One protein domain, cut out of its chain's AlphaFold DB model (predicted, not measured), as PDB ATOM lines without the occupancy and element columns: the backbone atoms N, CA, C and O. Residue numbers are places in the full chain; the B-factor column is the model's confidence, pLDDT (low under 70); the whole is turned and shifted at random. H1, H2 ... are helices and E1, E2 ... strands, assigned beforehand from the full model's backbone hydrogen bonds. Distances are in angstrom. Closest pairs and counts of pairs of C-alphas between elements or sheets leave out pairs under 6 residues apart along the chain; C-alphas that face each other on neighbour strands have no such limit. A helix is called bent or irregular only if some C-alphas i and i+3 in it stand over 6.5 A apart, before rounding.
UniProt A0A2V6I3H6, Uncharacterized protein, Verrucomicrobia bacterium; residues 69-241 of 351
ATOM      1  N   GLN A  69     -29.057 -42.012 -39.685       58.97
ATOM      2  CA  GLN A  69     -30.471 -41.639 -39.744       58.97
ATOM      3  C   GLN A  69     -30.595 -40.113 -39.866       58.97
ATOM      4  O   GLN A  69     -30.650 -39.394 -38.872       58.97
ATOM      5  N   SER A  70     -30.575 -39.622 -41.101       64.19
ATOM      6  CA  SER A  70     -30.907 -38.254 -41.471       64.19
ATOM      7  C   SER A  70     -31.513 -38.256 -42.872       64.19
ATOM      8  O   SER A  70     -30.920 -38.771 -43.831       64.19
ATOM      9  N   ASP A  71     -32.711 -37.686 -42.977       67.06
ATOM     10  CA  ASP A  71     -33.404 -37.456 -44.249       67.06
ATOM     11  C   ASP A  71     -33.017 -36.114 -44.879       67.06
ATOM     12  O   ASP A  71     -33.392 -35.810 -46.014       67.06
ATOM     13  N   GLN A  72     -32.231 -35.311 -44.158       74.56
ATOM     14  CA  GLN A  72     -31.726 -34.049 -44.657       74.56
ATOM     15  C   GLN A  72     -30.699 -34.280 -45.767       74.56
ATOM     16  O   GLN A  72     -29.848 -35.164 -45.683       74.56
ATOM     17  N   LYS A  73     -30.774 -33.454 -46.813       81.81
ATOM     18  CA  LYS A  73     -29.787 -33.411 -47.892       81.81
ATOM     19  C   LYS A  73     -28.899 -32.189 -47.725       81.81
ATOM     20  O   LYS A  73     -29.392 -31.122 -47.363       81.81
ATOM     21  N   LEU A  74     -27.619 -32.341 -48.047       83.44
ATOM     22  CA  LEU A  74     -26.687 -31.223 -48.104       83.44
ATOM     23  C   LEU A  74     -27.097 -30.237 -49.213       83.44
ATOM     24  O   LEU A  74     -27.152 -30.584 -50.391       83.44
ATOM     25  N   THR A  75     -27.368 -28.994 -48.832       89.88
ATOM     26  CA  THR A  75     -27.757 -27.885 -49.715       89.88
ATOM     27  C   THR A  75     -26.603 -26.937 -50.025       89.88
ATOM     28  O   THR A  75     -26.617 -26.300 -51.077       89.88
ATOM     29  N   ARG A  76     -25.577 -26.883 -49.159       89.75
ATOM     30  CA  ARG A  76     -24.429 -25.956 -49.246       89.75
ATOM     31  C   ARG A  76     -24.857 -24.485 -49.172       89.75
ATOM     32  O   ARG A  76     -24.303 -23.620 -49.846       89.75
ATOM     33  N   SER A  77     -25.843 -24.202 -48.329       87.94
ATOM     34  CA  SER A  77     -26.437 -22.877 -48.117       87.94
ATOM     35  C   SER A  77     -25.425 -21.819 -47.653       87.94
ATOM     36  O   SER A  77     -25.535 -20.647 -48.007       87.94
ATOM     37  N   SER A  78     -24.388 -22.241 -46.931       89.88
ATOM     38  CA  SER A  78     -23.293 -21.398 -46.438       89.88
ATOM     39  C   SER A  78     -22.324 -20.909 -47.522       89.88
ATOM     40  O   SER A  78     -21.499 -20.039 -47.249       89.88
ATOM     41  N   LEU A  79     -22.421 -21.410 -48.759       92.06
ATOM     42  CA  LEU A  79     -21.544 -21.006 -49.863       92.06
ATOM     43  C   LEU A  79     -21.605 -19.493 -50.145       92.06
ATOM     44  O   LEU A  79     -20.594 -18.890 -50.504       92.06
ATOM     45  N   ALA A  80     -22.770 -18.867 -49.947       91.69
ATOM     46  CA  ALA A  80     -22.960 -17.430 -50.153       91.69
ATOM     47  C   ALA A  80     -22.149 -16.555 -49.174       91.69
ATOM     48  O   ALA A  80     -21.908 -15.380 -49.447       91.69
ATOM     49  N   LEU A  81     -21.686 -17.123 -48.056       92.31
ATOM     50  CA  LEU A  81     -20.836 -16.425 -47.086       92.31
ATOM     51  C   LEU A  81     -19.392 -16.261 -47.588       92.31
ATOM     52  O   LEU A  81     -18.648 -15.435 -47.052       92.31
ATOM     53  N   GLY A  82     -18.999 -17.034 -48.606       91.69
ATOM     54  CA  GLY A  82     -17.649 -17.051 -49.155       91.69
ATOM     55  C   GLY A  82     -17.275 -15.760 -49.880       91.69
ATOM     56  O   GLY A  82     -18.080 -15.141 -50.584       91.69
ATOM     57  N   SER A  83     -16.019 -15.371 -49.717       92.56
ATOM     58  CA  SER A  83     -15.391 -14.217 -50.346       92.56
ATOM     59  C   SER A  83     -14.454 -14.642 -51.486       92.56
ATOM     60  O   SER A  83     -14.299 -15.826 -51.780       92.56
ATOM     61  N   ALA A  84     -13.827 -13.666 -52.148       92.12
ATOM     62  CA  ALA A  84     -12.762 -13.945 -53.112       92.12
ATOM     63  C   ALA A  84     -11.472 -14.451 -52.433       92.12
ATOM     64  O   ALA A  84     -10.651 -15.083 -53.086       92.12
ATOM     65  N   ASP A  85     -11.320 -14.202 -51.128       93.44
ATOM     66  CA  ASP A  85     -10.177 -14.621 -50.317       93.44
ATOM     67  C   ASP A  85     -10.437 -15.939 -49.557       93.44
ATOM     68  O   ASP A  85      -9.663 -16.304 -48.669       93.44
ATOM     69  N   THR A  86     -11.523 -16.661 -49.865       93.69
ATOM     70  CA  THR A  86     -11.831 -17.934 -49.202       93.69
ATOM     71  C   THR A  86     -10.848 -19.026 -49.631       93.69
ATOM     72  O   THR A  86     -10.895 -19.515 -50.760       93.69
ATOM     73  N   VAL A  87      -9.998 -19.461 -48.699       90.81
ATOM     74  CA  VAL A  87      -9.034 -20.558 -48.897       90.81
ATOM     75  C   VAL A  87      -9.635 -21.930 -48.608       90.81
ATOM     76  O   VAL A  87      -9.186 -22.916 -49.187       90.81
ATOM     77  N   LEU A  88     -10.644 -22.015 -47.737       89.44
ATOM     78  CA  LEU A  88     -11.303 -23.262 -47.338       89.44
ATOM     79  C   LEU A  88     -12.815 -23.057 -47.273       89.44
ATOM     80  O   LEU A  88     -13.292 -22.125 -46.632       89.44
ATOM     81  N   TYR A  89     -13.560 -23.979 -47.871       91.12
ATOM     82  CA  TYR A  89     -14.998 -24.123 -47.703       91.12
ATOM     83  C   TYR A  89     -15.340 -25.572 -47.360       91.12
ATOM     84  O   TYR A  89     -14.962 -26.497 -48.075       91.12
ATOM     85  N   LEU A  90     -16.082 -25.762 -46.278       86.69
ATOM     86  CA  LEU A  90     -16.580 -27.041 -45.798       86.69
ATOM     87  C   LEU A  90     -18.095 -26.933 -45.620       86.69
ATOM     88  O   LEU A  90     -18.595 -25.972 -45.038       86.69
ATOM     89  N   ALA A  91     -18.822 -27.940 -46.081       85.31
ATOM     90  CA  ALA A  91     -20.227 -28.134 -45.761       85.31
ATOM     91  C   ALA A  91     -20.440 -29.594 -45.380       85.31
ATOM     92  O   ALA A  91     -20.046 -30.484 -46.130       85.31
ATOM     93  N   THR A  92     -21.038 -29.858 -44.227       80.19
ATOM     94  CA  THR A  92     -21.254 -31.223 -43.741       80.19
ATOM     95  C   THR A  92     -22.567 -31.327 -42.984       80.19
ATOM     96  O   THR A  92     -22.964 -30.394 -42.288       80.19
ATOM     97  N   LEU A  93     -23.249 -32.459 -43.114       76.31
ATOM     98  CA  LEU A  93     -24.384 -32.783 -42.266       76.31
ATOM     99  C   LEU A  93     -23.865 -33.300 -40.926       76.31
ATOM    100  O   LEU A  93     -23.267 -34.374 -40.830       76.31
ATOM    101  N   LEU A  94     -24.121 -32.537 -39.872       71.44
ATOM    102  CA  LEU A  94     -23.897 -32.976 -38.510       71.44
ATOM    103  C   LEU A  94     -24.803 -34.162 -38.227       71.44
ATOM    104  O   LEU A  94     -26.021 -34.102 -38.390       71.44
ATOM    105  N   ASN A  95     -24.199 -35.229 -37.729       63.56
ATOM    106  CA  ASN A  95     -24.946 -36.265 -37.058       63.56
ATOM    107  C   ASN A  95     -24.640 -36.184 -35.561       63.56
ATOM    108  O   ASN A  95     -23.592 -36.687 -35.157       63.56
ATOM    109  N   PRO A  96     -25.538 -35.605 -34.743       53.22
ATOM    110  CA  PRO A  96     -25.325 -35.440 -33.308       53.22
ATOM    111  C   PRO A  96     -24.972 -36.740 -32.576       53.22
ATOM    112  O   PRO A  96     -24.224 -36.700 -31.608       53.22
ATOM    113  N   SER A  97     -25.443 -37.899 -33.058       45.16
ATOM    114  CA  SER A  97     -25.133 -39.209 -32.466       45.16
ATOM    115  C   SER A  97     -23.813 -39.832 -32.944       45.16
ATOM    116  O   SER A  97     -23.450 -40.908 -32.483       45.16
ATOM    117  N   ARG A  98     -23.090 -39.189 -33.871       48.97
ATOM    118  CA  ARG A  98     -21.806 -39.662 -34.431       48.97
ATOM    119  C   ARG A  98     -20.695 -38.604 -34.387       48.97
ATOM    120  O   ARG A  98     -19.691 -38.742 -35.077       48.97
ATOM    121  N   LEU A  99     -20.855 -37.542 -33.595       42.34
ATOM    122  CA  LEU A  99     -19.850 -36.472 -33.488       42.34
ATOM    123  C   LEU A  99     -18.538 -36.936 -32.833       42.34
ATOM    124  O   LEU A  99     -17.512 -36.280 -33.004       42.34
ATOM    125  N   ALA A 100     -18.548 -38.088 -32.157       34.56
ATOM    126  CA  ALA A 100     -17.371 -38.797 -31.667       34.56
ATOM    127  C   ALA A 100     -16.545 -39.394 -32.832       34.56
ATOM    128  O   ALA A 100     -16.687 -40.565 -33.170       34.56
ATOM    129  N   GLY A 101     -15.686 -38.592 -33.473       35.91
ATOM    130  CA  GLY A 101     -14.760 -39.097 -34.502       35.91
ATOM    131  C   GLY A 101     -14.197 -38.082 -35.500       35.91
ATOM    132  O   GLY A 101     -13.317 -38.435 -36.282       35.91
ATOM    133  N   ILE A 102     -14.646 -36.820 -35.480       37.25
ATOM    134  CA  ILE A 102     -14.154 -35.772 -36.403       37.25
ATOM    135  C   ILE A 102     -12.709 -35.323 -36.064       37.25
ATOM    136  O   ILE A 102     -12.074 -34.614 -36.840       37.25
ATOM    137  N   ASP A 103     -12.135 -35.805 -34.959       34.59
ATOM    138  CA  ASP A 103     -10.776 -35.470 -34.502       34.59
ATOM    139  C   ASP A 103      -9.640 -35.956 -35.418       34.59
ATOM    140  O   ASP A 103      -8.490 -35.561 -35.235       34.59
ATOM    141  N   GLN A 104      -9.925 -36.785 -36.428       33.22
ATOM    142  CA  GLN A 104      -8.886 -37.388 -37.275       33.22
ATOM    143  C   GLN A 104      -8.649 -36.671 -38.614       33.22
ATOM    144  O   GLN A 104      -7.715 -37.019 -39.332       33.22
ATOM    145  N   GLY A 105      -9.438 -35.642 -38.948       34.50
ATOM    146  CA  GLY A 105      -9.290 -34.880 -40.198       34.50
ATOM    147  C   GLY A 105      -8.235 -33.767 -40.166       34.50
ATOM    148  O   GLY A 105      -8.153 -32.992 -41.115       34.50
ATOM    149  N   GLY A 106      -7.485 -33.617 -39.066       30.05
ATOM    150  CA  GLY A 106      -6.477 -32.559 -38.897       30.05
ATOM    151  C   GLY A 106      -7.036 -31.131 -38.815       30.05
ATOM    152  O   GLY A 106      -6.269 -30.185 -38.652       30.05
ATOM    153  N   LEU A 107      -8.359 -30.952 -38.896       34.69
ATOM    154  CA  LEU A 107      -9.015 -29.666 -38.684       34.69
ATOM    155  C   LEU A 107      -9.464 -29.563 -37.215       34.69
ATOM    156  O   LEU A 107     -10.248 -30.403 -36.770       34.69
ATOM    157  N   PRO A 108      -9.061 -28.517 -36.467       37.06
ATOM    158  CA  PRO A 108      -9.397 -28.325 -35.047       37.06
ATOM    159  C   PRO A 108     -10.897 -28.073 -34.769       37.06
ATOM    160  O   PRO A 108     -11.278 -27.740 -33.651       37.06
ATOM    161  N   LEU A 109     -11.762 -28.225 -35.775       44.25
ATOM    162  CA  LEU A 109     -13.203 -27.982 -35.691       44.25
ATOM    163  C   LEU A 109     -13.967 -29.135 -35.018       44.25
ATOM    164  O   LEU A 109     -14.981 -28.881 -34.375       44.25
ATOM    165  N   GLY A 110     -13.494 -30.384 -35.130       46.62
ATOM    166  CA  GLY A 110     -14.158 -31.561 -34.544       46.62
ATOM    167  C   GLY A 110     -14.197 -31.532 -33.014       46.62
ATOM    168  O   GLY A 110     -15.270 -31.623 -32.417       46.62
ATOM    169  N   SER A 111     -13.038 -31.301 -32.397       48.16
ATOM    170  CA  SER A 111     -12.883 -31.198 -30.943       48.16
ATOM    171  C   SER A 111     -13.586 -29.973 -30.354       48.16
ATOM    172  O   SER A 111     -14.113 -30.030 -29.246       48.16
ATOM    173  N   TRP A 112     -13.646 -28.864 -31.099       52.62
ATOM    174  CA  TRP A 112     -14.441 -27.695 -30.722       52.62
ATOM    175  C   TRP A 112     -15.942 -28.001 -30.732       52.62
ATOM    176  O   TRP A 112     -16.627 -27.698 -29.759       52.62
ATOM    177  N   LEU A 113     -16.462 -28.623 -31.795       56.53
ATOM    178  CA  LEU A 113     -17.888 -28.948 -31.896       56.53
ATOM    179  C   LEU A 113     -18.321 -29.919 -30.797       56.53
ATOM    180  O   LEU A 113     -19.343 -29.676 -30.168       56.53
ATOM    181  N   GLN A 114     -17.537 -30.964 -30.520       58.62
ATOM    182  CA  GLN A 114     -17.802 -31.863 -29.389       58.62
ATOM    183  C   GLN A 114     -17.865 -31.097 -28.070       58.62
ATOM    184  O   GLN A 114     -18.868 -31.194 -27.371       58.62
ATOM    185  N   LYS A 115     -16.867 -30.248 -27.781       62.59
ATOM    186  CA  LYS A 115     -16.888 -29.396 -26.586       62.59
ATOM    187  C   LYS A 115     -18.148 -28.546 -26.530       62.59
ATOM    188  O   LYS A 115     -18.792 -28.530 -25.496       62.59
ATOM    189  N   VAL A 116     -18.534 -27.886 -27.623       64.44
ATOM    190  CA  VAL A 116     -19.756 -27.068 -27.705       64.44
ATOM    191  C   VAL A 116     -21.008 -27.895 -27.403       64.44
ATOM    192  O   VAL A 116     -21.867 -27.429 -26.659       64.44
ATOM    193  N   PHE A 117     -21.114 -29.121 -27.919       64.25
ATOM    194  CA  PHE A 117     -22.238 -30.012 -27.625       64.25
ATOM    195  C   PHE A 117     -22.227 -30.517 -26.176       64.25
ATOM    196  O   PHE A 117     -23.275 -30.505 -25.529       64.25
ATOM    197  N   ASP A 118     -21.071 -30.890 -25.631       65.88
ATOM    198  CA  ASP A 118     -20.925 -31.320 -24.234       65.88
ATOM    199  C   ASP A 118     -21.271 -30.185 -23.263       65.88
ATOM    200  O   ASP A 118     -21.900 -30.381 -22.223       65.88
ATOM    201  N   VAL A 119     -20.849 -28.975 -23.613       65.56
ATOM    202  CA  VAL A 119     -21.120 -27.716 -22.921       65.56
ATOM    203  C   VAL A 119     -22.612 -27.376 -22.982       65.56
ATOM    204  O   VAL A 119     -23.225 -27.112 -21.949       65.56
ATOM    205  N   ALA A 120     -23.229 -27.455 -24.163       66.88
ATOM    206  CA  ALA A 120     -24.661 -27.227 -24.340       66.88
ATOM    207  C   ALA A 120     -25.496 -28.247 -23.548       66.88
ATOM    208  O   ALA A 120     -26.450 -27.869 -22.868       66.88
ATOM    209  N   THR A 121     -25.095 -29.521 -23.564       71.31
ATOM    210  CA  THR A 121     -25.759 -30.595 -22.812       71.31
ATOM    211  C   THR A 121     -25.671 -30.352 -21.306       71.31
ATOM    212  O   THR A 121     -26.680 -30.468 -20.609       71.31
ATOM    213  N   ARG A 122     -24.504 -29.927 -20.795       70.94
ATOM    214  CA  ARG A 122     -24.334 -29.501 -19.392       70.94
ATOM    215  C   ARG A 122     -25.208 -28.299 -19.027       70.94
ATOM    216  O   ARG A 122     -25.722 -28.246 -17.916       70.94
ATOM    217  N   ALA A 123     -25.439 -27.387 -19.969       68.06
ATOM    218  CA  ALA A 123     -26.349 -26.254 -19.812       68.06
ATOM    219  C   ALA A 123     -27.842 -26.615 -20.010       68.06
ATOM    220  O   ALA A 123     -28.694 -25.726 -20.087       68.06
ATOM    221  N   GLY A 124     -28.183 -27.907 -20.106       68.62
ATOM    222  CA  GLY A 124     -29.557 -28.392 -20.239       68.62
ATOM    223  C   GLY A 124     -30.151 -28.264 -21.646       68.62
ATOM    224  O   GLY A 124     -31.371 -28.330 -21.795       68.62
ATOM    225  N   VAL A 125     -29.325 -28.063 -22.677       75.12
ATOM    226  CA  VAL A 125     -29.744 -28.118 -24.086       75.12
ATOM    227  C   VAL A 125     -29.661 -29.564 -24.559       75.12
ATOM    228  O   VAL A 125     -28.575 -30.127 -24.671       75.12
ATOM    229  N   SER A 126     -30.804 -30.175 -24.866       75.19
ATOM    230  CA  SER A 126     -30.826 -31.528 -25.425       75.19
ATOM    231  C   SER A 126     -30.462 -31.545 -26.917       75.19
ATOM    232  O   SER A 126     -30.548 -30.536 -27.625       75.19
ATOM    233  N   VAL A 127     -30.117 -32.726 -27.439       74.19
ATOM    234  CA  VAL A 127     -29.943 -32.943 -28.888       74.19
ATOM    235  C   VAL A 127     -31.218 -32.587 -29.663       74.19
ATOM    236  O   VAL A 127     -31.137 -32.077 -30.782       74.19
ATOM    237  N   ASP A 128     -32.391 -32.822 -29.077       80.69
ATOM    238  CA  ASP A 128     -33.674 -32.502 -29.705       80.69
ATOM    239  C   ASP A 128     -33.942 -30.994 -29.714       80.69
ATOM    240  O   ASP A 128     -34.425 -30.467 -30.718       80.69
ATOM    241  N   ASP A 129     -33.536 -30.269 -28.667       79.94
ATOM    242  CA  ASP A 129     -33.567 -28.801 -28.659       79.94
ATOM    243  C   ASP A 129     -32.671 -28.221 -29.752       79.94
ATOM    244  O   ASP A 129     -33.078 -27.298 -30.460       79.94
ATOM    245  N   TRP A 130     -31.480 -28.797 -29.946       82.00
ATOM    246  CA  TRP A 130     -30.569 -28.398 -31.017       82.00
ATOM    247  C   TRP A 130     -31.166 -28.654 -32.403       82.00
ATOM    248  O   TRP A 130     -31.164 -27.761 -33.249       82.00
ATOM    249  N   LYS A 131     -31.723 -29.849 -32.639       83.19
ATOM    250  CA  LYS A 131     -32.389 -30.214 -33.906       83.19
ATOM    251  C   LYS A 131     -33.617 -29.353 -34.204       83.19
ATOM    252  O   LYS A 131     -33.933 -29.130 -35.375       83.19
ATOM    253  N   ALA A 132     -34.314 -28.901 -33.160       88.00
ATOM    254  CA  ALA A 132     -35.450 -27.996 -33.270       88.00
ATOM    255  C   ALA A 132     -35.013 -26.550 -33.554       88.00
ATOM    256  O   ALA A 132     -35.701 -25.841 -34.284       88.00
ATOM    257  N   ALA A 133     -33.877 -26.114 -33.004       89.25
ATOM    258  CA  ALA A 133     -33.349 -24.765 -33.190       89.25
ATOM    259  C   ALA A 133     -32.622 -24.577 -34.526       89.25
ATOM    260  O   ALA A 133     -32.773 -23.532 -35.162       89.25
ATOM    261  N   PHE A 134     -31.846 -25.576 -34.952       89.31
ATOM    262  CA  PHE A 134     -30.936 -25.476 -36.087       89.31
ATOM    263  C   PHE A 134     -31.156 -26.569 -37.122       89.31
ATOM    264  O   PHE A 134     -31.654 -27.671 -36.868       89.31
ATOM    265  N   ASP A 135     -30.750 -26.247 -38.338       87.50
ATOM    266  CA  ASP A 135     -30.540 -27.241 -39.367       87.50
ATOM    267  C   ASP A 135     -29.260 -28.044 -39.117       87.50
ATOM    268  O   ASP A 135     -28.333 -27.543 -38.481       87.50
ATOM    269  N   LEU A 136     -29.202 -29.299 -39.579       80.62
ATOM    270  CA  LEU A 136     -28.026 -30.143 -39.328       80.62
ATOM    271  C   LEU A 136     -26.870 -29.838 -40.282       80.62
ATOM    272  O   LEU A 136     -25.775 -30.352 -40.092       80.62
ATOM    273  N   GLU A 137     -27.079 -29.005 -41.297       82.75
ATOM    274  CA  GLU A 137     -26.009 -28.564 -42.182       82.75
ATOM    275  C   GLU A 137     -25.105 -27.528 -41.500       82.75
ATOM    276  O   GLU A 137     -25.491 -26.374 -41.302       82.75
ATOM    277  N   LEU A 138     -23.872 -27.940 -41.209       84.38
ATOM    278  CA  LEU A 138     -22.785 -27.069 -40.787       84.38
ATOM    279  C   LEU A 138     -22.013 -26.573 -42.007       84.38
ATOM    280  O   LEU A 138     -21.487 -27.368 -42.787       84.38
ATOM    281  N   GLY A 139     -21.892 -25.256 -42.136       85.75
ATOM    282  CA  GLY A 139     -20.931 -24.620 -43.028       85.75
ATOM    283  C   GLY A 139     -19.717 -24.125 -42.258       85.75
ATOM    284  O   GLY A 139     -19.890 -23.525 -41.206       85.75
ATOM    285  N   SER A 140     -18.515 -24.293 -42.793       86.19
ATOM    286  CA  SER A 140     -17.318 -23.621 -42.287       86.19
ATOM    287  C   SER A 140     -16.546 -22.998 -43.440       86.19
ATOM    288  O   SER A 140     -16.419 -23.588 -44.513       86.19
ATOM    289  N   LEU A 141     -16.046 -21.790 -43.219       88.69
ATOM    290  CA  LEU A 141     -15.260 -21.043 -44.190       88.69
ATOM    291  C   LEU A 141     -14.000 -20.528 -43.515       88.69
ATOM    292  O   LEU A 141     -14.056 -20.104 -42.360       88.69
ATOM    293  N   ALA A 142     -12.892 -20.534 -44.247       88.19
ATOM    294  CA  ALA A 142     -11.717 -19.773 -43.866       88.19
ATOM    295  C   ALA A 142     -11.389 -18.748 -44.949       88.19
ATOM    296  O   ALA A 142     -11.131 -19.118 -46.097       88.19
ATOM    297  N   ASP A 143     -11.404 -17.475 -44.570       90.25
ATOM    298  CA  ASP A 143     -10.975 -16.363 -45.412       90.25
ATOM    299  C   ASP A 143      -9.540 -15.995 -45.012       90.25
ATOM    300  O   ASP A 143      -9.224 -15.869 -43.828       90.25
ATOM    301  N   TRP A 144      -8.654 -15.797 -45.986       90.88
ATOM    302  CA  TRP A 144      -7.302 -15.298 -45.723       90.88
ATOM    303  C   TRP A 144      -6.998 -14.090 -46.612       90.88
ATOM    304  O   TRP A 144      -6.344 -14.230 -47.648       90.88
ATOM    305  N   PRO A 145      -7.471 -12.888 -46.235       89.62
ATOM    306  CA  PRO A 145      -7.158 -11.659 -46.954       89.62
ATOM    307  C   PRO A 145      -5.656 -11.364 -46.946       89.62
ATOM    308  O   PRO A 145      -4.954 -11.696 -45.993       89.62
ATOM    309  N   GLN A 146      -5.159 -10.668 -47.970       86.81
ATOM    310  CA  GLN A 146      -3.731 -10.332 -48.081       86.81
ATOM    311  C   GLN A 146      -3.209  -9.467 -46.924       86.81
ATOM    312  O   GLN A 146      -2.036  -9.543 -46.574       86.81
ATOM    313  N   SER A 147      -4.074  -8.643 -46.333       83.31
ATOM    314  CA  SER A 147      -3.743  -7.789 -45.191       83.31
ATOM    315  C   SER A 147      -3.740  -8.530 -43.851       83.31
ATOM    316  O   SER A 147      -3.328  -7.956 -42.845       83.31
ATOM    317  N   ALA A 148      -4.231  -9.772 -43.805       82.25
ATOM    318  CA  ALA A 148      -4.380 -10.531 -42.573       82.25
ATOM    319  C   ALA A 148      -3.161 -11.425 -42.318       82.25
ATOM    320  O   ALA A 148      -2.704 -12.168 -43.187       82.25
ATOM    321  N   ARG A 149      -2.660 -11.397 -41.078       75.50
ATOM    322  CA  ARG A 149      -1.537 -12.246 -40.654       75.50
ATOM    323  C   ARG A 149      -1.920 -13.725 -40.552       75.50
ATOM    324  O   ARG A 149      -1.096 -14.585 -40.840       75.50
ATOM    325  N   TRP A 150      -3.152 -13.999 -40.139       78.12
ATOM    326  CA  TRP A 150      -3.700 -15.339 -39.954       78.12
ATOM    327  C   TRP A 150      -5.035 -15.447 -40.695       78.12
ATOM    328  O   TRP A 150      -5.720 -14.427 -40.824       78.12
ATOM    329  N   PRO A 151      -5.416 -16.646 -41.170       83.25
ATOM    330  CA  PRO A 151      -6.742 -16.848 -41.731       83.25
ATOM    331  C   PRO A 151      -7.792 -16.668 -40.635       83.25
ATOM    332  O   PRO A 151      -7.610 -17.133 -39.506       83.25
ATOM    333  N   SER A 152      -8.907 -16.032 -40.975       83.25
ATOM    334  CA  SER A 152     -10.093 -16.082 -40.135       83.25
ATOM    335  C   SER A 152     -10.882 -17.342 -40.435       83.25
ATOM    336  O   SER A 152     -10.859 -17.858 -41.552       83.25
ATOM    337  N   ILE A 153     -11.572 -17.857 -39.422       84.56
ATOM    338  CA  ILE A 153     -12.425 -19.035 -39.553       84.56
ATOM    339  C   ILE A 153     -13.796 -18.676 -39.011       84.56
ATOM    340  O   ILE A 153     -13.927 -18.198 -37.881       84.56
ATOM    341  N   ILE A 154     -14.812 -18.949 -39.820       86.88
ATOM    342  CA  ILE A 154     -16.211 -18.864 -39.428       86.88
ATOM    343  C   ILE A 154     -16.884 -20.216 -39.602       86.88
ATOM    344  O   ILE A 154     -16.525 -21.027 -40.456       86.88
ATOM    345  N   THR A 155     -17.898 -20.444 -38.789       88.25
ATOM    346  CA  THR A 155     -18.792 -21.586 -38.871       88.25
ATOM    347  C   THR A 155     -20.224 -21.087 -38.804       88.25
ATOM    348  O   THR A 155     -20.514 -20.134 -38.089       88.25
ATOM    349  N   SER A 156     -21.119 -21.698 -39.570       90.62
ATOM    350  CA  SER A 156     -22.489 -21.239 -39.744       90.62
ATOM    351  C   SER A 156     -23.487 -22.385 -39.665       90.62
ATOM    352  O   SER A 156     -23.260 -23.441 -40.261       90.62
ATOM    353  N   LEU A 157     -24.617 -22.131 -39.015       90.81
ATOM    354  CA  LEU A 157     -25.772 -23.019 -38.935       90.81
ATOM    355  C   LEU A 157     -27.030 -22.251 -39.316       90.81
ATOM    356  O   LEU A 157     -27.233 -21.114 -38.884       90.81
ATOM    357  N   ARG A 158     -27.905 -22.879 -40.098       92.06
ATOM    358  CA  ARG A 158     -29.204 -22.290 -40.428       92.06
ATOM    359  C   ARG A 158     -30.150 -22.403 -39.235       92.06
ATOM    360  O   ARG A 158     -30.256 -23.461 -38.621       92.06
ATOM    361  N   VAL A 159     -30.847 -21.318 -38.927       93.75
ATOM    362  CA  VAL A 159     -31.820 -21.240 -37.832       93.75
ATOM    363  C   VAL A 159     -33.189 -21.698 -38.334       93.75
ATOM    364  O   VAL A 159     -33.665 -21.234 -39.370       93.75
ATOM    365  N   LYS A 160     -33.813 -22.619 -37.594       93.19
ATOM    366  CA  LYS A 160     -35.209 -23.053 -37.765       93.19
ATOM    367  C   LYS A 160     -36.140 -22.309 -36.811       93.19
ATOM    368  O   LYS A 160     -37.193 -21.842 -37.228       93.19
ATOM    369  N   ASP A 161     -35.727 -22.187 -35.550       93.50
ATOM    370  CA  ASP A 161     -36.474 -21.515 -34.485       93.50
ATOM    371  C   ASP A 161     -35.563 -20.466 -33.814       93.50
ATOM    372  O   ASP A 161     -34.675 -20.834 -33.034       93.50
ATOM    373  N   PRO A 162     -35.756 -19.163 -34.101       91.69
ATOM    374  CA  PRO A 162     -34.936 -18.088 -33.541       91.69
ATOM    375  C   PRO A 162     -34.985 -17.992 -32.013       91.69
ATOM    376  O   PRO A 162     -33.993 -17.613 -31.390       91.69
ATOM    377  N   VAL A 163     -36.113 -18.354 -31.389       91.12
ATOM    378  CA  VAL A 163     -36.279 -18.284 -29.930       91.12
ATOM    379  C   VAL A 163     -35.422 -19.354 -29.269       91.12
ATOM    380  O   VAL A 163     -34.652 -19.062 -28.348       91.12
ATOM    381  N   ARG A 164     -35.489 -20.590 -29.778       90.00
ATOM    382  CA  ARG A 164     -34.635 -21.685 -29.300       90.00
ATOM    383  C   ARG A 164     -33.167 -21.433 -29.623       90.00
ATOM    384  O   ARG A 164     -32.323 -21.636 -28.754       90.00
ATOM    385  N   ALA A 165     -32.856 -20.933 -30.818       90.88
ATOM    386  CA  ALA A 165     -31.490 -20.598 -31.209       90.88
ATOM    387  C   ALA A 165     -30.870 -19.541 -30.283       90.88
ATOM    388  O   ALA A 165     -29.723 -19.692 -29.871       90.88
ATOM    389  N   ASN A 166     -31.637 -18.521 -29.883       90.62
ATOM    390  CA  ASN A 166     -31.192 -17.529 -28.905       90.62
ATOM    391  C   ASN A 166     -30.942 -18.167 -27.536       90.62
ATOM    392  O   ASN A 166     -29.899 -17.920 -26.936       90.62
ATOM    393  N   LYS A 167     -31.839 -19.035 -27.049       87.62
ATOM    394  CA  LYS A 167     -31.618 -19.771 -25.791       87.62
ATOM    395  C   LYS A 167     -30.296 -20.546 -25.824       87.62
ATOM    396  O   LYS A 167     -29.517 -20.444 -24.882       87.62
ATOM    397  N   ILE A 168     -30.026 -21.259 -26.919       86.00
ATOM    398  CA  ILE A 168     -28.785 -22.021 -27.093       86.00
ATOM    399  C   ILE A 168     -27.570 -21.090 -27.172       86.00
ATOM    400  O   ILE A 168     -26.589 -21.334 -26.483       86.00
ATOM    401  N   ALA A 169     -27.633 -20.001 -27.942       87.88
ATOM    402  CA  ALA A 169     -26.526 -19.051 -28.053       87.88
ATOM    403  C   ALA A 169     -26.143 -18.443 -26.691       87.88
ATOM    404  O   ALA A 169     -24.961 -18.422 -26.360       87.88
ATOM    405  N   ASN A 170     -27.121 -18.035 -25.868       86.06
ATOM    406  CA  ASN A 170     -26.843 -17.548 -24.508       86.06
ATOM    407  C   ASN A 170     -26.282 -18.664 -23.602       86.06
ATOM    408  O   ASN A 170     -25.416 -18.409 -22.773       86.06
ATOM    409  N   ALA A 171     -26.747 -19.909 -23.742       80.81
ATOM    410  CA  ALA A 171     -26.196 -21.028 -22.975       80.81
ATOM    411  C   ALA A 171     -24.721 -21.290 -23.327       80.81
ATOM    412  O   ALA A 171     -23.899 -21.511 -22.439       80.81
ATOM    413  N   LEU A 172     -24.369 -21.205 -24.614       77.38
ATOM    414  CA  LEU A 172     -22.996 -21.391 -25.085       77.38
ATOM    415  C   LEU A 172     -22.044 -20.323 -24.545       77.38
ATOM    416  O   LEU A 172     -20.931 -20.669 -24.158       77.38
ATOM    417  N   THR A 173     -22.463 -19.056 -24.465       78.31
ATOM    418  CA  THR A 173     -21.599 -17.992 -23.921       78.31
ATOM    419  C   THR A 173     -21.216 -18.243 -22.467       78.31
ATOM    420  O   THR A 173     -20.080 -17.994 -22.096       78.31
ATOM    421  N   HIS A 174     -22.122 -18.794 -21.656       68.00
ATOM    422  CA  HIS A 174     -21.826 -19.092 -20.252       68.00
ATOM    423  C   HIS A 174     -20.978 -20.342 -20.058       68.00
ATOM    424  O   HIS A 174     -20.242 -20.437 -19.091       68.00
ATOM    425  N   ALA A 175     -21.100 -21.317 -20.950       62.09
ATOM    426  CA  ALA A 175     -20.564 -22.640 -20.689       62.09
ATOM    427  C   ALA A 175     -19.235 -22.914 -21.441       62.09
ATOM    428  O   ALA A 175     -18.541 -23.883 -21.131       62.09
ATOM    429  N   ILE A 176     -18.845 -22.049 -22.395       62.75
ATOM    430  CA  ILE A 176     -17.494 -22.033 -22.993       62.75
ATOM    431  C   ILE A 176     -16.447 -21.601 -21.958       62.75
ATOM    432  O   ILE A 176     -15.376 -22.204 -21.894       62.75
ATOM    433  N   ASP A 177     -16.764 -20.579 -21.166       63.06
ATOM    434  CA  ASP A 177     -15.946 -20.083 -20.062       63.06
ATOM    435  C   ASP A 177     -16.872 -19.299 -19.120       63.06
ATOM    436  O   ASP A 177     -17.394 -18.247 -19.497       63.06
ATOM    437  N   GLU A 178     -17.128 -19.859 -17.933       61.84
ATOM    438  CA  GLU A 178     -18.049 -19.280 -16.942       61.84
ATOM    439  C   GLU A 178     -17.568 -17.912 -16.445       61.84
ATOM    440  O   GLU A 178     -18.390 -17.054 -16.116       61.84
ATOM    441  N   ASP A 179     -16.251 -17.687 -16.464       65.12
ATOM    442  CA  ASP A 179     -15.601 -16.471 -15.984       65.12
ATOM    443  C   ASP A 179     -15.303 -15.473 -17.120       65.12
ATOM    444  O   ASP A 179     -14.886 -14.337 -16.860       65.12
ATOM    445  N   ALA A 180     -15.524 -15.848 -18.389       70.31
ATOM    446  CA  ALA A 180     -15.273 -14.956 -19.517       70.31
ATOM    447  C   ALA A 180     -16.333 -13.842 -19.606       70.31
ATOM    448  O   ALA A 180     -17.534 -14.115 -19.710       70.31
ATOM    449  N   PRO A 181     -15.922 -12.563 -19.674       78.44
ATOM    450  CA  PRO A 181     -16.860 -11.469 -19.862       78.44
ATOM    451  C   PRO A 181     -17.386 -11.451 -21.304       78.44
ATOM    452  O   PRO A 181     -16.718 -10.984 -22.228       78.44
ATOM    453  N   TRP A 182     -18.616 -11.923 -21.506       85.94
ATOM    454  CA  TRP A 182     -19.328 -11.785 -22.778       85.94
ATOM    455  C   TRP A 182     -20.158 -10.502 -22.810       85.94
ATOM    456  O   TRP A 182     -20.952 -10.227 -21.914       85.94
ATOM    457  N   THR A 183     -20.008  -9.720 -23.877       87.50
ATOM    458  CA  THR A 183     -20.852  -8.550 -24.149       87.50
ATOM    459  C   THR A 183     -21.884  -8.893 -25.209       87.50
ATOM    460  O   THR A 183     -21.546  -9.448 -26.254       87.50
ATOM    461  N   LYS A 184     -23.141  -8.532 -24.949       90.69
ATOM    462  CA  LYS A 184     -24.264  -8.745 -25.858       90.69
ATOM    463  C   LYS A 184     -24.701  -7.420 -26.475       90.69
ATOM    464  O   LYS A 184     -25.033  -6.490 -25.746       90.69
ATOM    465  N   THR A 185     -24.757  -7.366 -27.800       91.69
ATOM    466  CA  THR A 185     -25.146  -6.168 -28.555       91.69
ATOM    467  C   THR A 185     -26.082  -6.552 -29.688       91.69
ATOM    468  O   THR A 185     -25.878  -7.567 -30.342       91.69
ATOM    469  N   GLU A 186     -27.092  -5.737 -29.966       91.88
ATOM    470  CA  GLU A 186     -27.956  -5.916 -31.132       91.88
ATOM    471  C   GLU A 186     -27.655  -4.844 -32.184       91.88
ATOM    472  O   GLU A 186     -27.572  -3.655 -31.873       91.88
ATOM    473  N   LYS A 187     -27.476  -5.259 -33.441       91.62
ATOM    474  CA  LYS A 187     -27.207  -4.372 -34.580       91.62
ATOM    475  C   LYS A 187     -27.951  -4.890 -35.804       91.62
ATOM    476  O   LYS A 187     -27.733  -6.022 -36.226       91.62
ATOM    477  N   ASN A 188     -28.805  -4.053 -36.394       87.31
ATOM    478  CA  ASN A 188     -29.582  -4.370 -37.603       87.31
ATOM    479  C   ASN A 188     -30.410  -5.672 -37.495       87.31
ATOM    480  O   ASN A 188     -30.478  -6.439 -38.452       87.31
ATOM    481  N   GLY A 189     -31.005  -5.947 -36.327       86.81
ATOM    482  CA  GLY A 189     -31.780  -7.175 -36.089       86.81
ATOM    483  C   GLY A 189     -30.934  -8.453 -36.002       86.81
ATOM    484  O   GLY A 189     -31.461  -9.556 -36.137       86.81
ATOM    485  N   VAL A 190     -29.619  -8.311 -35.806       93.81
ATOM    486  CA  VAL A 190     -28.688  -9.406 -35.533       93.81
ATOM    487  C   VAL A 190     -28.120  -9.219 -34.135       93.81
ATOM    488  O   VAL A 190     -27.641  -8.142 -33.774       93.81
ATOM    489  N   LEU A 191     -28.190 -10.285 -33.351       94.06
ATOM    490  CA  LEU A 191     -27.703 -10.344 -31.990       94.06
ATOM    491  C   LEU A 191     -26.259 -10.836 -31.984       94.06
ATOM    492  O   LEU A 191     -25.983 -11.951 -32.416       94.06
ATOM    493  N   TYR A 192     -25.350 -10.016 -31.485       93.12
ATOM    494  CA  TYR A 192     -23.934 -10.319 -31.384       93.12
ATOM    495  C   TYR A 192     -23.542 -10.574 -29.934       93.12
ATOM    496  O   TYR A 192     -23.936  -9.846 -29.023       93.12
ATOM    497  N   PHE A 193     -22.720 -11.595 -29.746       91.00
ATOM    498  CA  PHE A 193     -22.074 -11.949 -28.497       91.00
ATOM    499  C   PHE A 193     -20.570 -11.885 -28.721       91.00
ATOM    500  O   PHE A 193     -20.044 -12.619 -29.557       91.00
ATOM    501  N   TYR A 194     -19.889 -11.017 -27.983       88.06
ATOM    502  CA  TYR A 194     -18.448 -10.812 -28.079       88.06
ATOM    503  C   TYR A 194     -17.786 -11.257 -26.783       88.06
ATOM    504  O   TYR A 194     -18.107 -10.721 -25.721       88.06
ATOM    505  N   MET A 195     -16.849 -12.196 -26.863       84.50
ATOM    506  CA  MET A 195     -16.030 -12.574 -25.718       84.50
ATOM    507  C   MET A 195     -14.900 -11.557 -25.550       84.50
ATOM    508  O   MET A 195     -14.060 -11.399 -26.440       84.50
ATOM    509  N   GLN A 196     -14.870 -10.857 -24.420       73.81
ATOM    510  CA  GLN A 196     -13.779  -9.949 -24.085       73.81
ATOM    511  C   GLN A 196     -12.609 -10.781 -23.544       73.81
ATOM    512  O   GLN A 196     -12.717 -11.397 -22.487       73.81
ATOM    513  N   SER A 197     -11.494 -10.834 -24.277       63.06
ATOM    514  CA  SER A 197     -10.288 -11.540 -23.822       63.06
ATOM    515  C   SER A 197      -9.534 -10.699 -22.779       63.06
ATOM    516  O   SER A 197      -9.193  -9.552 -23.083       63.06
ATOM    517  N   PRO A 198      -9.202 -11.239 -21.588       52.16
ATOM    518  CA  PRO A 198      -8.448 -10.510 -20.562       52.16
ATOM    519  C   PRO A 198      -6.966 -10.246 -20.894       52.16
ATOM    520  O   PRO A 198      -6.295  -9.563 -20.124       52.16
ATOM    521  N   ALA A 199      -6.414 -10.766 -22.002       50.06
ATOM    522  CA  ALA A 199      -4.983 -10.642 -22.302       50.06
ATOM    523  C   ALA A 199      -4.676 -10.429 -23.798       50.06
ATOM    524  O   ALA A 199      -5.017 -11.241 -24.655       50.06
ATOM    525  N   ALA A 200      -3.928  -9.360 -24.091       49.88
ATOM    526  CA  ALA A 200      -3.528  -8.901 -25.426       49.88
ATOM    527  C   ALA A 200      -2.460  -9.769 -26.139       49.88
ATOM    528  O   ALA A 200      -1.881  -9.334 -27.134       49.88
ATOM    529  N   LEU A 201      -2.163 -10.978 -25.648       43.03
ATOM    530  CA  LEU A 201      -1.122 -11.840 -26.229       43.03
ATOM    531  C   LEU A 201      -1.574 -12.524 -27.534       43.03
ATOM    532  O   LEU A 201      -0.738 -12.803 -28.393       43.03
ATOM    533  N   PHE A 202      -2.885 -12.713 -27.727       50.66
ATOM    534  CA  PHE A 202      -3.491 -13.138 -28.991       50.66
ATOM    535  C   PHE A 202      -4.741 -12.289 -29.255       50.66
ATOM    536  O   PHE A 202      -5.682 -12.313 -28.468       50.66
ATOM    537  N   ALA A 203      -4.760 -11.533 -30.355       57.97
ATOM    538  CA  ALA A 203      -5.891 -10.688 -30.751       57.97
ATOM    539  C   ALA A 203      -7.037 -11.518 -31.366       57.97
ATOM    540  O   ALA A 203      -7.441 -11.283 -32.503       57.97
ATOM    541  N   ILE A 204      -7.518 -12.531 -30.643       67.38
ATOM    542  CA  ILE A 204      -8.742 -13.256 -30.990       67.38
ATOM    543  C   ILE A 204      -9.891 -12.699 -30.150       67.38
ATOM    544  O   ILE A 204      -9.774 -12.530 -28.937       67.38
ATOM    545  N   THR A 205     -11.008 -12.401 -30.804       78.12
ATOM    546  CA  THR A 205     -12.248 -11.944 -30.167       78.12
ATOM    547  C   THR A 205     -13.354 -12.879 -30.632       78.12
ATOM    548  O   THR A 205     -14.046 -12.570 -31.612       78.12
ATOM    549  N   PRO A 206     -13.496 -14.053 -29.982       83.31
ATOM    550  CA  PRO A 206     -14.555 -14.992 -30.302       83.31
ATOM    551  C   PRO A 206     -15.902 -14.281 -30.334       83.31
ATOM    552  O   PRO A 206     -16.275 -13.568 -29.401       83.31
ATOM    553  N   THR A 207     -16.597 -14.432 -31.455       88.62
ATOM    554  CA  THR A 207     -17.834 -13.714 -31.738       88.62
ATOM    555  C   THR A 207     -18.883 -14.693 -32.230       88.62
ATOM    556  O   THR A 207     -18.625 -15.490 -33.133       88.62
ATOM    557  N   ILE A 208     -20.080 -14.614 -31.658       91.44
ATOM    558  CA  ILE A 208     -21.265 -15.338 -32.119       91.44
ATOM    559  C   ILE A 208     -22.277 -14.299 -32.598       91.44
ATOM    560  O   ILE A 208     -22.640 -13.401 -31.850       91.44
ATOM    561  N   ALA A 209     -22.740 -14.417 -33.835       93.69
ATOM    562  CA  ALA A 209     -23.815 -13.615 -34.399       93.69
ATOM    563  C   ALA A 209     -25.031 -14.497 -34.671       93.69
ATOM    564  O   ALA A 209     -24.932 -15.520 -35.348       93.69
ATOM    565  N   LEU A 210     -26.188 -14.086 -34.172       95.31
ATOM    566  CA  LEU A 210     -27.456 -14.770 -34.350       95.31
ATOM    567  C   LEU A 210     -28.458 -13.841 -35.035       95.31
ATOM    568  O   LEU A 210     -28.819 -12.789 -34.515       95.31
ATOM    569  N   SER A 211     -28.937 -14.270 -36.195       93.44
ATOM    570  CA  SER A 211     -30.063 -13.676 -36.918       93.44
ATOM    571  C   SER A 211     -31.247 -14.647 -36.938       93.44
ATOM    572  O   SER A 211     -31.113 -15.813 -36.569       93.44
ATOM    573  N   ASN A 212     -32.394 -14.212 -37.464       92.19
ATOM    574  CA  ASN A 212     -33.565 -15.085 -37.622       92.19
ATOM    575  C   ASN A 212     -33.345 -16.269 -38.583       92.19
ATOM    576  O   ASN A 212     -34.129 -17.212 -38.566       92.19
ATOM    577  N   GLN A 213     -32.322 -16.221 -39.440       91.56
ATOM    578  CA  GLN A 213     -32.074 -17.248 -40.459       91.56
ATOM    579  C   GLN A 213     -30.763 -18.005 -40.254       91.56
ATOM    580  O   GLN A 213     -30.606 -19.114 -40.765       91.56
ATOM    581  N   LEU A 214     -29.811 -17.418 -39.532       92.94
ATOM    582  CA  LEU A 214     -28.442 -17.905 -39.483       92.94
ATOM    583  C   LEU A 214     -27.790 -17.585 -38.140       92.94
ATOM    584  O   LEU A 214     -27.865 -16.453 -37.661       92.94
ATOM    585  N   LEU A 215     -27.102 -18.579 -37.593       93.56
ATOM    586  CA  LEU A 215     -26.110 -18.442 -36.539       93.56
ATOM    587  C   LEU A 215     -24.729 -18.526 -37.194       93.56
ATOM    588  O   LEU A 215     -24.461 -19.482 -37.919       93.56
ATOM    589  N   ILE A 216     -23.855 -17.557 -36.938       92.81
ATOM    590  CA  ILE A 216     -22.443 -17.580 -37.330       92.81
ATOM    591  C   ILE A 216     -21.594 -17.474 -36.066       92.81
ATOM    592  O   ILE A 216     -21.830 -16.604 -35.239       92.81
ATOM    593  N   ALA A 217     -20.582 -18.320 -35.931       89.12
ATOM    594  CA  ALA A 217     -19.551 -18.204 -34.910       89.12
ATOM    595  C   ALA A 217     -18.178 -18.085 -35.576       89.12
ATOM    596  O   ALA A 217     -17.916 -18.754 -36.575       89.12
ATOM    597  N   GLY A 218     -17.298 -17.252 -35.031       84.94
ATOM    598  CA  GLY A 218     -15.943 -17.064 -35.538       84.94
ATOM    599  C   GLY A 218     -14.977 -16.603 -34.455       84.94
ATOM    600  O   GLY A 218     -15.381 -16.286 -33.336       84.94
ATOM    601  N   LEU A 219     -13.689 -16.588 -34.793       79.94
ATOM    602  CA  LEU A 219     -12.610 -16.219 -33.864       79.94
ATOM    603  C   LEU A 219     -12.331 -14.708 -33.820       79.94
ATOM    604  O   LEU A 219     -11.595 -14.246 -32.948       79.94
ATOM    605  N   ASP A 220     -12.919 -13.946 -34.741       81.25
ATOM    606  CA  ASP A 220     -12.815 -12.495 -34.819       81.25
ATOM    607  C   ASP A 220     -14.150 -11.860 -35.235       81.25
ATOM    608  O   ASP A 220     -14.901 -12.393 -36.059       81.25
ATOM    609  N   SER A 221     -14.446 -10.694 -34.664       87.75
ATOM    610  CA  SER A 221     -15.700  -9.972 -34.895       87.75
ATOM    611  C   SER A 221     -15.842  -9.472 -36.331       87.75
ATOM    612  O   SER A 221     -16.923  -9.564 -36.915       87.75
ATOM    613  N   ALA A 222     -14.750  -8.987 -36.926       88.62
ATOM    614  CA  ALA A 222     -14.748  -8.415 -38.268       88.62
ATOM    615  C   ALA A 222     -15.169  -9.435 -39.339       88.62
ATOM    616  O   ALA A 222     -15.952  -9.107 -40.237       88.62
ATOM    617  N   SER A 223     -14.701 -10.680 -39.236       88.44
ATOM    618  CA  SER A 223     -15.060 -11.753 -40.165       88.44
ATOM    619  C   SER A 223     -16.503 -12.201 -39.988       88.44
ATOM    620  O   SER A 223     -17.195 -12.410 -40.984       88.44
ATOM    621  N   VAL A 224     -16.999 -12.276 -38.748       90.62
ATOM    622  CA  VAL A 224     -18.406 -12.603 -38.474       90.62
ATOM    623  C   VAL A 224     -19.340 -11.517 -39.020       90.62
ATOM    624  O   VAL A 224     -20.288 -11.834 -39.738       90.62
ATOM    625  N   GLU A 225     -19.052 -10.239 -38.770       91.75
ATOM    626  CA  GLU A 225     -19.847  -9.120 -39.300       91.75
ATOM    627  C   GLU A 225     -19.805  -9.054 -40.833       91.75
ATOM    628  O   GLU A 225     -20.828  -8.814 -41.486       91.75
ATOM    629  N   SER A 226     -18.643  -9.328 -41.430       91.44
ATOM    630  CA  SER A 226     -18.500  -9.416 -42.886       91.44
ATOM    631  C   SER A 226     -19.332 -10.560 -43.465       91.44
ATOM    632  O   SER A 226     -19.981 -10.385 -44.497       91.44
ATOM    633  N   ALA A 227     -19.364 -11.716 -42.799       91.81
ATOM    634  CA  ALA A 227     -20.148 -12.868 -43.224       91.81
ATOM    635  C   ALA A 227     -21.659 -12.622 -43.110       91.81
ATOM    636  O   ALA A 227     -22.390 -12.921 -44.052       91.81
ATOM    637  N   ILE A 228     -22.129 -12.000 -42.022       92.69
ATOM    638  CA  ILE A 228     -23.525 -11.550 -41.889       92.69
ATOM    639  C   ILE A 228     -23.877 -10.540 -42.986       92.69
ATOM    640  O   ILE A 228     -24.934 -10.624 -43.602       92.69
ATOM    641  N   SER A 229     -22.979  -9.610 -43.304       90.25
ATOM    642  CA  SER A 229     -23.224  -8.652 -44.386       90.25
ATOM    643  C   SER A 229     -23.351  -9.352 -45.745       90.25
ATOM    644  O   SER A 229     -24.181  -8.969 -46.569       90.25
ATOM    645  N   ARG A 230     -22.568 -10.410 -45.989       89.00
ATOM    646  CA  ARG A 230     -22.651 -11.225 -47.214       89.00
ATOM    647  C   ARG A 230     -23.893 -12.109 -47.255       89.00
ATOM    648  O   ARG A 230     -24.421 -12.301 -48.342       89.00
ATOM    649  N   SER A 231     -24.390 -12.593 -46.117       85.50
ATOM    650  CA  SER A 231     -25.584 -13.451 -46.070       85.50
ATOM    651  C   SER A 231     -26.849 -12.748 -46.576       85.50
ATOM    652  O   SER A 231     -27.777 -13.408 -47.031       85.50
ATOM    653  N   THR A 232     -26.868 -11.409 -46.565       81.12
ATOM    654  CA  THR A 232     -27.951 -10.604 -47.155       81.12
ATOM    655  C   THR A 232     -27.933 -10.574 -48.688       81.12
ATOM    656  O   THR A 232     -28.914 -10.166 -49.311       81.12
ATOM    657  N   LYS A 233     -26.830 -10.995 -49.321       78.50
ATOM    658  CA  LYS A 233     -26.670 -11.025 -50.779       78.50
ATOM    659  C   LYS A 233     -27.109 -12.378 -51.342       78.50
ATOM    660  O   LYS A 233     -26.890 -13.419 -50.737       78.50
ATOM    661  N   ALA A 234     -27.673 -12.361 -52.552       63.41
ATOM    662  CA  ALA A 234     -28.165 -13.568 -53.221       63.41
ATOM    663  C   ALA A 234     -27.054 -14.547 -53.666       63.41
ATOM    664  O   ALA A 234     -27.321 -15.735 -53.821       63.41
ATOM    665  N   SER A 235     -25.824 -14.065 -53.883       69.50
ATOM    666  CA  SER A 235     -24.658 -14.881 -54.252       69.50
ATOM    667  C   SER A 235     -23.390 -14.350 -53.581       69.50
ATOM    668  O   SER A 235     -23.220 -13.134 -53.436       69.50
ATOM    669  N   GLY A 236     -22.515 -15.269 -53.171       79.69
ATOM    670  CA  GLY A 236     -21.195 -14.976 -52.610       79.69
ATOM    671  C   GLY A 236     -20.103 -15.031 -53.677       79.69
ATOM    672  O   GLY A 236     -20.204 -15.787 -54.642       79.69
ATOM    673  N   ALA A 237     -19.017 -14.282 -53.483       87.56
ATOM    674  CA  ALA A 237     -17.924 -14.204 -54.458       87.56
ATOM    675  C   ALA A 237     -17.264 -15.573 -54.731       87.56
ATOM    676  O   ALA A 237     -16.863 -15.846 -55.862       87.56
ATOM    677  N   LEU A 238     -17.222 -16.465 -53.732       91.44
ATOM    678  CA  LEU A 238     -16.749 -17.841 -53.918       91.44
ATOM    679  C   LEU A 238     -17.642 -18.635 -54.888       91.44
ATOM    680  O   LEU A 238     -17.131 -19.354 -55.743       91.44
ATOM    681  N   ALA A 239     -18.967 -18.496 -54.787       89.81
ATOM    682  CA  ALA A 239     -19.917 -19.199 -55.656       89.81
ATOM    683  C   ALA A 239     -19.773 -18.780 -57.131       89.81
ATOM    684  O   ALA A 239     -19.998 -19.577 -58.052       89.81
ATOM    685  N   ASP A 240     -19.375 -17.528 -57.351       90.75
ATOM    686  CA  ASP A 240     -19.171 -16.937 -58.670       90.75
ATOM    687  C   ASP A 240     -17.765 -17.168 -59.237       90.75
ATOM    688  O   ASP A 240     -17.553 -17.001 -60.441       90.75
ATOM    689  N   SER A 241     -16.827 -17.651 -58.416       92.38
ATOM    690  CA  SER A 241     -15.472 -17.998 -58.841       92.38
ATOM    691  C   SER A 241     -15.461 -19.111 -59.894       92.38
ATOM    692  O   SER A 241     -16.054 -20.186 -59.732       92.38
TER     693      SER A 241
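What this domain is: This is residues 69 to 241 of the 351 residues of an uncharacterized protein of Verrucomicrobia bacterium (UniProt A0A2V6I3H6). A twisted sheet of seven strands makes the middle of the domain, with helices over both of its faces. On one face lies H4, with H2 packed on it and H3 at its beginning; on the other face H5 sits where the sheet curls round it, with H1 beside it and the short H6 beyond H1. The printed part has 173 residues with six named helices and seven named strands, in the order H1 E1 H2 H3 E2 E3 H4 E4 E5 E6 E7 H5 H6, and its class is mixed, helices and strands. The sheet's order is E1 E2 E3 E7 E6 E5 E4, all antiparallel. The whole is compact, with a radius of gyration of the C-alphas of 15.5 A, and rounded, with spans of 42 by 41 by 36 A.

How they stand to each other: The sheet runs, strand beside strand, E1 (residues 86 to 93), E2 (134 to 143), E3 (152 to 159), E7 (214 to 218), E6 (207 to 210), E5 (190 to 195) and E4 (182 to 187). E1 and E4 are its edge strands, and from edge to edge the strands' lines turn by 97 degrees. E1 and E2 are antiparallel at 165 degrees, with N 90 and O 140 within hydrogen-bond range at 2.8 A. E2 bends by 71 degrees at residue 137 and forms a hairpin with E3, where N 156 and O 139 are 2.7 A apart. E3 and E7 are antiparallel, with N 155 and O 217 at 2.8 A. E4, E5, E6 and E7 form a meander, each strand the antiparallel neighbour of the one before; N 183 and O 194 are 2.8 A apart, N 191 and O 210 2.8 A, and N 209 and O 216 2.8 A. H4 (residues 162 to 176) and H5 (residues 221 to 231) lie on opposite faces of the sheet, in three layers, helices on both faces of a sheet. The closest C-alphas of H5 and E6 are those of Ser 221 and Thr 207, 5.3 A apart. H1 (residues 77 to 81), on the same face as H5, has a height over the sheet of 7.6 A and only just lies over E2, on which 3 of its 5 C-alphas fall. H1 touches H5, closest at the C-alphas of Leu 81 and Ala 227, 5.3 A. H1 also touches H6 (residues 237 to 240), closest at the C-alphas of Leu 79 and Ala 239, 6.3 A. H6 is only just not on the sheet, with 4 pairs of C-alphas within 10 A. H2 (residues 109 to 122) is not on the sheet; with residues 116 to 122 alone it touches H4, about perpendicular at 79 degrees, the closest C-alphas being those of Val 119 and Ala 175, 5.6 A apart. H3 (residues 127 to 133) only grazes the sheet and touches residues 162 to 168 of H4, closest at the C-alphas of Ala 133 and Ala 165, 5.0 A. H4 and H5 are apart. Every O i to N i+4 pair is within hydrogen-bond range in H2, H3, H4 and H5; H1 has 0 of 1, beside 1 of 2 O i to N i+3 pairs, and H6 is too short for an O i to N i+4 pair.

Where its parts are: E2 is 23.8 A from first to last C-alpha, E3 22.4 A, E1 20.6 A, E5 16.3 A, E4 16.0 A and E7 13.1 A; E6 has four residues. H4 is 20.8 A long, H2 19.8 A, H5 15.3 A and H3 9.8 A. H1 begins at C-alpha 77, (-26.437, -22.877, -48.117), and is only just irregular, with C-alphas 77 and 80 6.8 A apart. H4 begins at C-alpha 162, (-34.936, -18.088, -33.541), and H6 ends at C-alpha 240, (-19.171, -16.937, -58.670).

The domain as a whole: The C-alphas of Asp 71 and Ala 200, the two farthest apart, are 45.4 A apart. The printed part has no cut. The links E1 to H2, residues 94 to 108, and E5 to E6 are long. The mean pLDDT of the printed part is 77.8, and 47 residues are under 70, among them residues 95 to 120 and 197 to 204.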